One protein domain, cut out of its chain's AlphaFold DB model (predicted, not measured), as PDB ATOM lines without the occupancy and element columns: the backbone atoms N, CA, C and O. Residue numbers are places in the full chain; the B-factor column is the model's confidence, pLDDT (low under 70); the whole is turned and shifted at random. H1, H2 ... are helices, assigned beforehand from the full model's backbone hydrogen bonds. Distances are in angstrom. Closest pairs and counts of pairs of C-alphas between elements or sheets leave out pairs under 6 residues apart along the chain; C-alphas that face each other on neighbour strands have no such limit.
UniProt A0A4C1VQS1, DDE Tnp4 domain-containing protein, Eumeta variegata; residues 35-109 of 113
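What this domain is: This is residues 35 to 109 of the 113 residues of the protein "DDE Tnp4 domain-containing protein" of Eumeta variegata (UniProt A0A4C1VQS1). Two long helices make a T: H1 is the stem, and its last turns reach the inner part of H3, the crossbar, which stands about perpendicular to it. The short helices H2 and H4 sit by the end of the stem where it meets the crossbar, while residues 35 to 41 fold back at the stem's other end. The printed part has 75 residues, with four named helices in the order H1, H2, H3, H4 and no named strand, and its class is all helix. It is only just extended, close to loose, with a radius of gyration of the C-alphas of 17.1 A, and flat, with spans of 47 by 33 by 17 A.

Where its parts are: H1, residues 42 to 68, is the longest helix and measures 39.3 A from first to last C-alpha. It begins at C-alpha 42, at (46.090, 160.101, 51.043), and ends at C-alpha 68, at (61.958, 130.501, 30.549). H2 is residues 70 to 73. H3, residues 80 to 101, measures 31.1 A, from C-alpha 80 at (42.248, 129.836, 22.751). H4 is residues 106 to 109.

How they stand to each other: H1 is the hub and touches the three other helices. It only just touches H3, with 3 pairs of C-alphas within 8 A; their lines stand at 82 degrees, about perpendicular. H1 touches H3 with residue 65 alone, and H3 touches H1 with residues 90 to 94 alone; the closest C-alphas, of Leu 65 and His 94, are 7.3 A apart. H1 touches H4 with residues 64 to 68 alone, and the closest C-alphas, of Ile 64 and Thr 108, are 5.4 A apart. With residues 66 to 67 alone, H1 only just touches H2, only at the corner by their link, with 3 pairs of C-alphas within 8 A; the closest C-alphas are those of Ser 66 and Phe 72, 5.1 A apart. H2 and H3 are near each other, while H4 is apart from H2 and from H3. In H1 and H3 every pair of O i and N i+4 is within hydrogen-bond range; H2 and H4 are too short for such a pair.

The domain as a whole: The two C-alphas farthest apart are those of Asn 39 and Arg 100, at 50.3 A. Residues 52 to 59 of H1 stand free, and so do residues 95 to 106, of which 95 to 101 belong to H3. The printed part has no cut. The links H1 to H2 and H3 to H4 are tight, and the link H2 to H3 is short. The mean pLDDT of the printed part is 90.0; the model's confidence is under 70 at residues 105 to 109.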
ATOM      1  N   TYR A  35      42.183 154.279  41.460       91.19
ATOM      2  CA  TYR A  35      41.519 155.574  41.399       91.19
ATOM      3  C   TYR A  35      42.192 156.455  40.333       91.19
ATOM      4  O   TYR A  35      43.430 156.434  40.254       91.19
ATOM      5  N   PRO A  36      41.424 157.270  39.583       89.00
ATOM      6  CA  PRO A  36      41.976 158.235  38.635       89.00
ATOM      7  C   PRO A  36      43.020 159.135  39.296       89.00
ATOM      8  O   PRO A  36      42.881 159.506  40.462       89.00
ATOM      9  N   ARG A  37      44.076 159.502  38.563       83.50
ATOM     10  CA  ARG A  37      45.216 160.250  39.130       83.50
ATOM     11  C   ARG A  37      44.885 161.688  39.560       83.50
ATOM     12  O   ARG A  37      45.698 162.304  40.246       83.50
ATOM     13  N   SER A  38      43.716 162.220  39.206       84.94
ATOM     14  CA  SER A  38      43.260 163.549  39.622       84.94
ATOM     15  C   SER A  38      42.762 163.555  41.074       84.94
ATOM     16  O   SER A  38      42.013 162.678  41.502       84.94
ATOM     17  N   ASN A  39      43.164 164.567  41.849       83.12
ATOM     18  CA  ASN A  39      42.658 164.836  43.205       83.12
ATOM     19  C   ASN A  39      42.700 163.623  44.163       83.12
ATOM     20  O   ASN A  39      41.762 163.354  44.920       83.12
ATOM     21  N   LEU A  40      43.800 162.860  44.133       89.06
ATOM     22  CA  LEU A  40      43.992 161.710  45.014       89.06
ATOM     23  C   LEU A  40      44.264 162.152  46.458       89.06
ATOM     24  O   LEU A  40      45.346 162.645  46.778       89.06
ATOM     25  N   ASN A  41      43.316 161.880  47.356       94.12
ATOM     26  CA  ASN A  41      43.563 161.969  48.794       94.12
ATOM     27  C   ASN A  41      44.543 160.871  49.267       94.12
ATOM     28  O   ASN A  41      44.795 159.888  48.564       94.12
ATOM     29  N   THR A  42      45.084 161.019  50.479       95.25
ATOM     30  CA  THR A  42      46.090 160.101  51.043       95.25
ATOM     31  C   THR A  42      45.657 158.633  50.999       95.25
ATOM     32  O   THR A  42      46.441 157.778  50.591       95.25
ATOM     33  N   GLN A  43      44.399 158.332  51.329       95.25
ATOM     34  CA  GLN A  43      43.886 156.959  51.333       95.25
ATOM     35  C   GLN A  43      43.842 156.353  49.924       95.25
ATOM     36  O   GLN A  43      44.297 155.229  49.711       95.25
ATOM     37  N   ARG A  44      43.389 157.123  48.926       93.94
ATOM     38  CA  ARG A  44      43.389 156.696  47.520       93.94
ATOM     39  C   ARG A  44      44.807 156.500  46.979       93.94
ATOM     40  O   ARG A  44      45.037 155.569  46.211       93.94
ATOM     41  N   ARG A  45      45.777 157.320  47.410       93.81
ATOM     42  CA  ARG A  45      47.202 157.132  47.062       93.81
ATOM     43  C   ARG A  45      47.748 155.820  47.626       93.81
ATOM     44  O   ARG A  45      48.380 155.069  46.887       93.81
ATOM     45  N   ILE A  46      47.467 155.521  48.898       95.62
ATOM     46  CA  ILE A  46      47.871 154.261  49.546       95.62
ATOM     47  C   ILE A  46      47.251 153.064  48.821       95.62
ATOM     48  O   ILE A  46      47.949 152.095  48.519       95.62
ATOM     49  N   PHE A  47      45.961 153.142  48.496       93.81
ATOM     50  CA  PHE A  47      45.271 152.105  47.739       93.81
ATOM     51  C   PHE A  47      45.910 151.876  46.359       93.81
ATOM     52  O   PHE A  47      46.305 150.752  46.054       93.81
ATOM     53  N   ASN A  48      46.097 152.930  45.555       93.94
ATOM     54  CA  ASN A  48      46.714 152.824  44.226       93.94
ATOM     55  C   ASN A  48      48.134 152.243  44.290       93.94
ATOM     56  O   ASN A  48      48.525 151.454  43.424       93.94
ATOM     57  N   TYR A  49      48.904 152.608  45.321       94.31
ATOM     58  CA  TYR A  49      50.228 152.043  45.568       94.31
ATOM     59  C   TYR A  49      50.162 150.538  45.858       94.31
ATOM     60  O   TYR A  49      50.876 149.766  45.218       94.31
ATOM     61  N   ARG A  50      49.281 150.103  46.770       94.69
ATOM     62  CA  ARG A  50      49.092 148.680  47.101       94.69
ATOM     63  C   ARG A  50      48.635 147.878  45.887       94.69
ATOM     64  O   ARG A  50      49.223 146.842  45.596       94.69
ATOM     65  N   LEU A  51      47.666 148.397  45.132       93.31
ATOM     66  CA  LEU A  51      47.188 147.768  43.903       93.31
ATOM     67  C   LEU A  51      48.325 147.592  42.886       93.31
ATOM     68  O   LEU A  51      48.499 146.517  42.315       93.31
ATOM     69  N   SER A  52      49.149 148.626  42.702       92.31
ATOM     70  CA  SER A  52      50.307 148.569  41.803       92.31
ATOM     71  C   SER A  52      51.380 147.595  42.292       92.31
ATOM     72  O   SER A  52      51.961 146.875  41.488       92.31
ATOM     73  N   ARG A  53      51.626 147.513  43.606       93.94
ATOM     74  CA  ARG A  53      52.539 146.519  44.191       93.94
ATOM     75  C   ARG A  53      52.066 145.091  43.930       93.94
ATOM     76  O   ARG A  53      52.891 144.265  43.557       93.94
ATOM     77  N   SER A  54      50.772 144.818  44.068       92.00
ATOM     78  CA  SER A  54      50.207 143.498  43.774       92.00
ATOM     79  C   SER A  54      50.333 143.136  42.290       92.00
ATOM     80  O   SER A  54      50.762 142.029  41.972       92.00
ATOM     81  N   ARG A  55      50.051 144.075  41.374       91.75
ATOM     82  CA  ARG A  55      50.235 143.853  39.926       91.75
ATOM     83  C   ARG A  55      51.689 143.572  39.557       91.75
ATOM     84  O   ARG A  55      51.941 142.625  38.826       91.75
ATOM     85  N   ARG A  56      52.645 144.300  40.146       92.00
ATOM     86  CA  ARG A  56      54.081 144.057  39.926       92.00
ATOM     87  C   ARG A  56      54.495 142.618  40.229       92.00
ATOM     88  O   ARG A  56      55.341 142.083  39.527       92.00
ATOM     89  N   VAL A  57      53.927 141.988  41.261       91.25
ATOM     90  CA  VAL A  57      54.221 140.578  41.585       91.25
ATOM     91  C   VAL A  57      53.748 139.655  40.460       91.25
ATOM     92  O   VAL A  57      54.486 138.763  40.050       91.25
ATOM     93  N   VAL A  58      52.545 139.903  39.938       90.31
ATOM     94  CA  VAL A  58      51.969 139.148  38.818       90.31
ATOM     95  C   VAL A  58      52.798 139.343  37.544       90.31
ATOM     96  O   VAL A  58      53.166 138.365  36.901       90.31
ATOM     97  N   GLU A  59      53.161 140.584  37.220       89.69
ATOM     98  CA  GLU A  59      54.014 140.928  36.073       89.69
ATOM     99  C   GLU A  59      55.389 140.255  36.162       89.69
ATOM    100  O   GLU A  59      55.845 139.661  35.188       89.69
ATOM    101  N   CYS A  60      56.028 140.273  37.337       90.12
ATOM    102  CA  CYS A  60      57.307 139.589  37.546       90.12
ATOM    103  C   CYS A  60      57.175 138.073  37.348       90.12
ATOM    104  O   CYS A  60      58.034 137.462  36.718       90.12
ATOM    105  N   ALA A  61      56.100 137.459  37.854       89.31
ATOM    106  CA  ALA A  61      55.867 136.028  37.679       89.31
ATOM    107  C   ALA A  61      55.686 135.657  36.198       89.31
ATOM    108  O   ALA A  61      56.284 134.685  35.735       89.31
ATOM    109  N   PHE A  62      54.918 136.452  35.446       89.25
ATOM    110  CA  PHE A  62      54.772 136.254  34.005       89.25
ATOM    111  C   PHE A  62      56.081 136.479  33.253       89.25
ATOM    112  O   PHE A  62      56.404 135.655  32.409       89.25
ATOM    113  N   GLY A  63      56.854 137.513  33.596       90.00
ATOM    114  CA  GLY A  63      58.162 137.767  32.986       90.00
ATOM    115  C   GLY A  63      59.138 136.603  33.181       90.00
ATOM    116  O   GLY A  63      59.796 136.173  32.240       90.00
ATOM    117  N   ILE A  64      59.177 136.018  34.382       89.50
ATOM    118  CA  ILE A  64      59.990 134.823  34.657       89.50
ATOM    119  C   ILE A  64      59.501 133.627  33.827       89.50
ATOM    120  O   ILE A  64      60.307 132.894  33.253       89.50
ATOM    121  N   LEU A  65      58.183 133.411  33.764       91.00
ATOM    122  CA  LEU A  65      57.606 132.304  33.006       91.00
ATOM    123  C   LEU A  65      57.863 132.455  31.498       91.00
ATOM    124  O   LEU A  65      58.261 131.480  30.860       91.00
ATOM    125  N   SER A  66      57.674 133.653  30.937       91.44
ATOM    126  CA  SER A  66      57.903 133.926  29.517       91.44
ATOM    127  C   SER A  66      59.370 133.775  29.154       91.44
ATOM    128  O   SER A  66      59.674 133.039  28.222       91.44
ATOM    129  N   ASN A  67      60.278 134.347  29.952       89.06
ATOM    130  CA  ASN A  67      61.717 134.251  29.699       89.06
ATOM    131  C   ASN A  67      62.217 132.801  29.717       89.06
ATOM    132  O   ASN A  67      63.116 132.446  28.953       89.06
ATOM    133  N   LYS A  68      61.620 131.932  30.547       88.62
ATOM    134  CA  LYS A  68      61.958 130.501  30.549       88.62
ATOM    135  C   LYS A  68      61.398 129.769  29.327       88.62
ATOM    136  O   LYS A  68      62.049 128.860  28.811       88.62
ATOM    137  N   TRP A  69      60.204 130.136  28.866       91.88
ATOM    138  CA  TRP A  69      59.484 129.441  27.800       91.88
ATOM    139  C   TRP A  69      59.251 130.357  26.594       91.88
ATOM    140  O   TRP A  69      58.274 131.103  26.528       91.88
ATOM    141  N   ARG A  70      60.107 130.209  25.574       91.31
ATOM    142  CA  ARG A  70      60.103 131.031  24.347       91.31
ATOM    143  C   ARG A  70      58.753 131.140  23.628       91.31
ATOM    144  O   ARG A  70      58.530 132.127  22.941       91.31
ATOM    145  N   ILE A  71      57.845 130.177  23.809       93.12
ATOM    146  CA  ILE A  71      56.497 130.198  23.221       93.12
ATOM    147  C   ILE A  71      55.691 131.456  23.585       93.12
ATOM    148  O   ILE A  71      54.853 131.879  22.798       93.12
ATOM    149  N   PHE A  72      55.965 132.082  24.736       93.62
ATOM    150  CA  PHE A  72      55.281 133.307  25.166       93.62
ATOM    151  C   PHE A  72      55.889 134.598  24.602       93.62
ATOM    152  O   PHE A  72      55.310 135.663  24.791       93.62
ATOM    153  N   HIS A  73      57.035 134.536  23.915       92.25
ATOM    154  CA  HIS A  73      57.655 135.714  23.290       92.25
ATOM    155  C   HIS A  73      57.033 136.070  21.934       92.25
ATOM    156  O   HIS A  73      57.317 137.131  21.383       92.25
ATOM    157  N   THR A  74      56.194 135.193  21.388       90.75
ATOM    158  CA  THR A  74      55.508 135.390  20.111       90.75
ATOM    159  C   THR A  74      54.015 135.194  20.279       90.75
ATOM    160  O   THR A  74      53.569 134.424  21.130       90.75
ATOM    161  N   SER A  75      53.233 135.842  19.419       91.19
ATOM    162  CA  SER A  75      51.800 135.584  19.330       91.19
ATOM    163  C   SER A  75      51.536 134.099  19.085       91.19
ATOM    164  O   SER A  75      52.088 133.490  18.170       91.19
ATOM    165  N   MET A  76      50.671 133.519  19.910       92.00
ATOM    166  CA  MET A  76      50.247 132.129  19.797       92.00
ATOM    167  C   MET A  76      49.188 132.000  18.694       92.00
ATOM    168  O   MET A  76      48.021 132.315  18.914       92.00
ATOM    169  N   THR A  77      49.574 131.522  17.508       94.38
ATOM    170  CA  THR A  77      48.652 131.231  16.389       94.38
ATOM    171  C   THR A  77      47.956 129.877  16.581       94.38
ATOM    172  O   THR A  77      48.061 128.972  15.757       94.38
ATOM    173  N   ILE A  78      47.286 129.710  17.719       95.00
ATOM    174  CA  ILE A  78      46.584 128.484  18.117       95.00
ATOM    175  C   ILE A  78      45.211 128.826  18.709       95.00
ATOM    176  O   ILE A  78      45.014 129.953  19.170       95.00
ATOM    177  N   PRO A  79      44.255 127.876  18.733       97.12
ATOM    178  CA  PRO A  79      42.956 128.102  19.356       97.12
ATOM    179  C   PRO A  79      43.084 128.509  20.836       97.12
ATOM    180  O   PRO A  79      43.970 127.990  21.526       97.12
ATOM    181  N   PRO A  80      42.188 129.370  21.363       96.00
ATOM    182  CA  PRO A  80      42.248 129.836  22.751       96.00
ATOM    183  C   PRO A  80      42.306 128.704  23.783       96.00
ATOM    184  O   PRO A  80      43.105 128.760  24.716       96.00
ATOM    185  N   ASP A  81      41.534 127.635  23.580       97.12
ATOM    186  CA  ASP A  81      41.528 126.476  24.480       97.12
ATOM    187  C   ASP A  81      42.888 125.771  24.520       97.12
ATOM    188  O   ASP A  81      43.358 125.349  25.580       97.12
ATOM    189  N   PHE A  82      43.575 125.705  23.375       96.69
ATOM    190  CA  PHE A  82      44.920 125.148  23.306       96.69
ATOM    191  C   PHE A  82      45.949 126.086  23.947       96.69
ATOM    192  O   PHE A  82      46.829 125.622  24.670       96.69
ATOM    193  N   ALA A  83      45.805 127.406  23.792       96.06
ATOM    194  CA  ALA A  83      46.650 128.384  24.480       96.06
ATOM    195  C   ALA A  83      46.523 128.286  26.013       96.06
ATOM    196  O   ALA A  83      47.521 128.387  26.739       96.06
ATOM    197  N   VAL A  84      45.318 128.007  26.524       96.19
ATOM    198  CA  VAL A  84      45.094 127.717  27.948       96.19
ATOM    199  C   VAL A  84      45.840 126.448  28.372       96.19
ATOM    200  O   VAL A  84      46.475 126.443  29.431       96.19
ATOM    201  N   LEU A  85      45.807 125.382  27.564       97.56
ATOM    202  CA  LEU A  85      46.551 124.148  27.843       97.56
ATOM    203  C   LEU A  85      48.067 124.374  27.852       97.56
ATOM    204  O   LEU A  85      48.731 123.941  28.792       97.56
ATOM    205  N   VAL A  86      48.600 125.104  26.871       96.62
ATOM    206  CA  VAL A  86      50.019 125.493  26.804       96.62
ATOM    207  C   VAL A  86      50.426 126.272  28.056       96.62
ATOM    208  O   VAL A  86      51.435 125.956  28.685       96.62
ATOM    209  N   THR A  87      49.606 127.238  28.475       95.38
ATOM    210  CA  THR A  87      49.858 128.041  29.680       95.38
ATOM    211  C   THR A  87      49.889 127.170  30.938       95.38
ATOM    212  O   THR A  87      50.814 127.267  31.744       95.38
ATOM    213  N   LYS A  88      48.919 126.260  31.096       96.38
ATOM    214  CA  LYS A  88      48.885 125.307  32.218       96.38
ATOM    215  C   LYS A  88      50.099 124.378  32.212       96.38
ATOM    216  O   LYS A  88      50.709 124.181  33.263       96.38
ATOM    217  N   ALA A  89      50.471 123.843  31.050       97.00
ATOM    218  CA  ALA A  89      51.641 122.985  30.897       97.00
ATOM    219  C   ALA A  89      52.928 123.724  31.288       97.00
ATOM    220  O   ALA A  89      53.722 123.192  32.060       97.00
ATOM    221  N   ALA A  90      53.095 124.976  30.854       95.81
ATOM    222  CA  ALA A  90      54.233 125.807  31.236       95.81
ATOM    223  C   ALA A  90      54.316 126.028  32.755       95.81
ATOM    224  O   ALA A  90      55.403 125.921  33.322       95.81
ATOM    225  N   CYS A  91      53.188 126.269  33.436       95.00
ATOM    226  CA  CYS A  91      53.147 126.383  34.899       95.00
ATOM    227  C   CYS A  91      53.568 125.079  35.599       95.00
ATOM    228  O   CYS A  91      54.356 125.106  36.547       95.00
ATOM    229  N   VAL A  92      53.068 123.930  35.132       96.50
ATOM    230  CA  VAL A  92      53.420 122.613  35.692       96.50
ATOM    231  C   VAL A  92      54.905 122.312  35.483       96.50
ATOM    232  O   VAL A  92      55.596 121.954  36.439       96.50
ATOM    233  N   LEU A  93      55.415 122.513  34.266       95.38
ATOM    234  CA  LEU A  93      56.826 122.309  33.941       95.38
ATOM    235  C   LEU A  93      57.729 123.264  34.720       95.38
ATOM    236  O   LEU A  93      58.768 122.841  35.223       95.38
ATOM    237  N   HIS A  94      57.325 124.526  34.880       92.31
ATOM    238  CA  HIS A  94      58.053 125.486  35.702       92.31
ATOM    239  C   HIS A  94      58.170 124.973  37.141       92.31
ATOM    240  O   HIS A  94      59.276 124.867  37.665       92.31
ATOM    241  N   ASN A  95      57.062 124.555  37.760       92.25
ATOM    242  CA  ASN A  95      57.078 124.002  39.116       92.25
ATOM    243  C   ASN A  95      57.952 122.743  39.234       92.25
ATOM    244  O   ASN A  95      58.658 122.582  40.230       92.25
ATOM    245  N   PHE A  96      57.932 121.869  38.227       94.00
ATOM    246  CA  PHE A  96      58.782 120.680  38.182       94.00
ATOM    247  C   PHE A  96      60.274 121.041  38.140       94.00
ATOM    248  O   PHE A  96      61.036 120.587  38.994       94.00
ATOM    249  N   VAL A  97      60.684 121.906  37.206       91.31
ATOM    250  CA  VAL A  97      62.079 122.365  37.067       91.31
ATOM    251  C   VAL A  97      62.554 123.034  38.353       91.31
ATOM    252  O   VAL A  97      63.635 122.734  38.843       91.31
ATOM    253  N   ARG A  98      61.718 123.879  38.960       88.19
ATOM    254  CA  ARG A  98      62.025 124.577  40.216       88.19
ATOM    255  C   ARG A  98      62.230 123.624  41.395       88.19
ATOM    256  O   ARG A  98      63.060 123.904  42.254       88.19
ATOM    257  N   ARG A  99      61.487 122.513  41.444       91.06
ATOM    258  CA  ARG A  99      61.671 121.461  42.458       91.06
ATOM    259  C   ARG A  99      62.934 120.636  42.222       91.06
ATOM    260  O   ARG A  99      63.583 120.273  43.192       91.06
ATOM    261  N   ARG A 100      63.264 120.340  40.960       92.06
ATOM    262  CA  ARG A 100      64.431 119.526  40.586       92.06
ATOM    263  C   ARG A 100      65.750 120.294  40.706       92.06
ATOM    264  O   ARG A 100      66.699 119.778  41.280       92.06
ATOM    265  N   ASP A 101      65.791 121.518  40.181       88.69
ATOM    266  CA  ASP A 101      67.029 122.281  39.956       88.69
ATOM    267  C   ASP A 101      67.233 123.423  40.972       88.69
ATOM    268  O   ASP A 101      68.287 124.065  40.982       88.69
ATOM    269  N   GLY A 102      66.234 123.682  41.824       82.31
ATOM    270  CA  GLY A 102      66.241 124.760  42.814       82.31
ATOM    271  C   GLY A 102      65.952 126.154  42.237       82.31
ATOM    272  O   GLY A 102      65.529 126.319  41.090       82.31
ATOM    273  N   TYR A 103      66.145 127.192  43.061       77.31
ATOM    274  CA  TYR A 103      66.061 128.588  42.620       77.31
ATOM    275  C   TYR A 103      67.408 129.020  42.024       77.31
ATOM    276  O   TYR A 103      68.378 129.153  42.765       77.31
ATOM    277  N   ARG A 104      67.457 129.318  40.718       72.44
ATOM    278  CA  ARG A 104      68.605 129.977  40.068       72.44
ATOM    279  C   ARG A 104      68.237 131.410  39.681       72.44
ATOM    280  O   ARG A 104      67.268 131.619  38.960       72.44
ATOM    281  N   PHE A 105      68.984 132.393  40.186       67.50
ATOM    282  CA  PHE A 105      68.715 133.822  39.953       67.50
ATOM    283  C   PHE A 105      69.005 134.252  38.507       67.50
ATOM    284  O   PHE A 105      68.315 135.111  37.966       67.50
ATOM    285  N   GLU A 106      69.968 133.609  37.855       66.62
ATOM    286  CA  GLU A 106      70.345 133.873  36.460       66.62
ATOM    287  C   GLU A 106      69.184 133.606  35.489       66.62
ATOM    288  O   GLU A 106      68.904 134.442  34.634       66.62
ATOM    289  N   ASP A 107      68.417 132.530  35.714       63.81
ATOM    290  CA  ASP A 107      67.211 132.187  34.940       63.81
ATOM    291  C   ASP A 107      66.122 133.277  34.997       63.81
ATOM    292  O   ASP A 107      65.237 133.321  34.143       63.81
ATOM    293  N   THR A 108      66.154 134.140  36.019       62.41
ATOM    294  CA  THR A 108      65.195 135.243  36.194       62.41
ATOM    295  C   THR A 108      65.687 136.580  35.633       62.41
ATOM    296  O   THR A 108      64.889 137.506  35.516       62.41
ATOM    297  N   LEU A 109      66.973 136.684  35.275       58.84
ATOM    298  CA  LEU A 109      67.633 137.919  34.824       58.84
ATOM    299  C   LEU A 109      67.991 137.915  33.330       58.84
ATOM    300  O   LEU A 109      68.343 138.962  32.787       58.84
TER     301      LEU A 109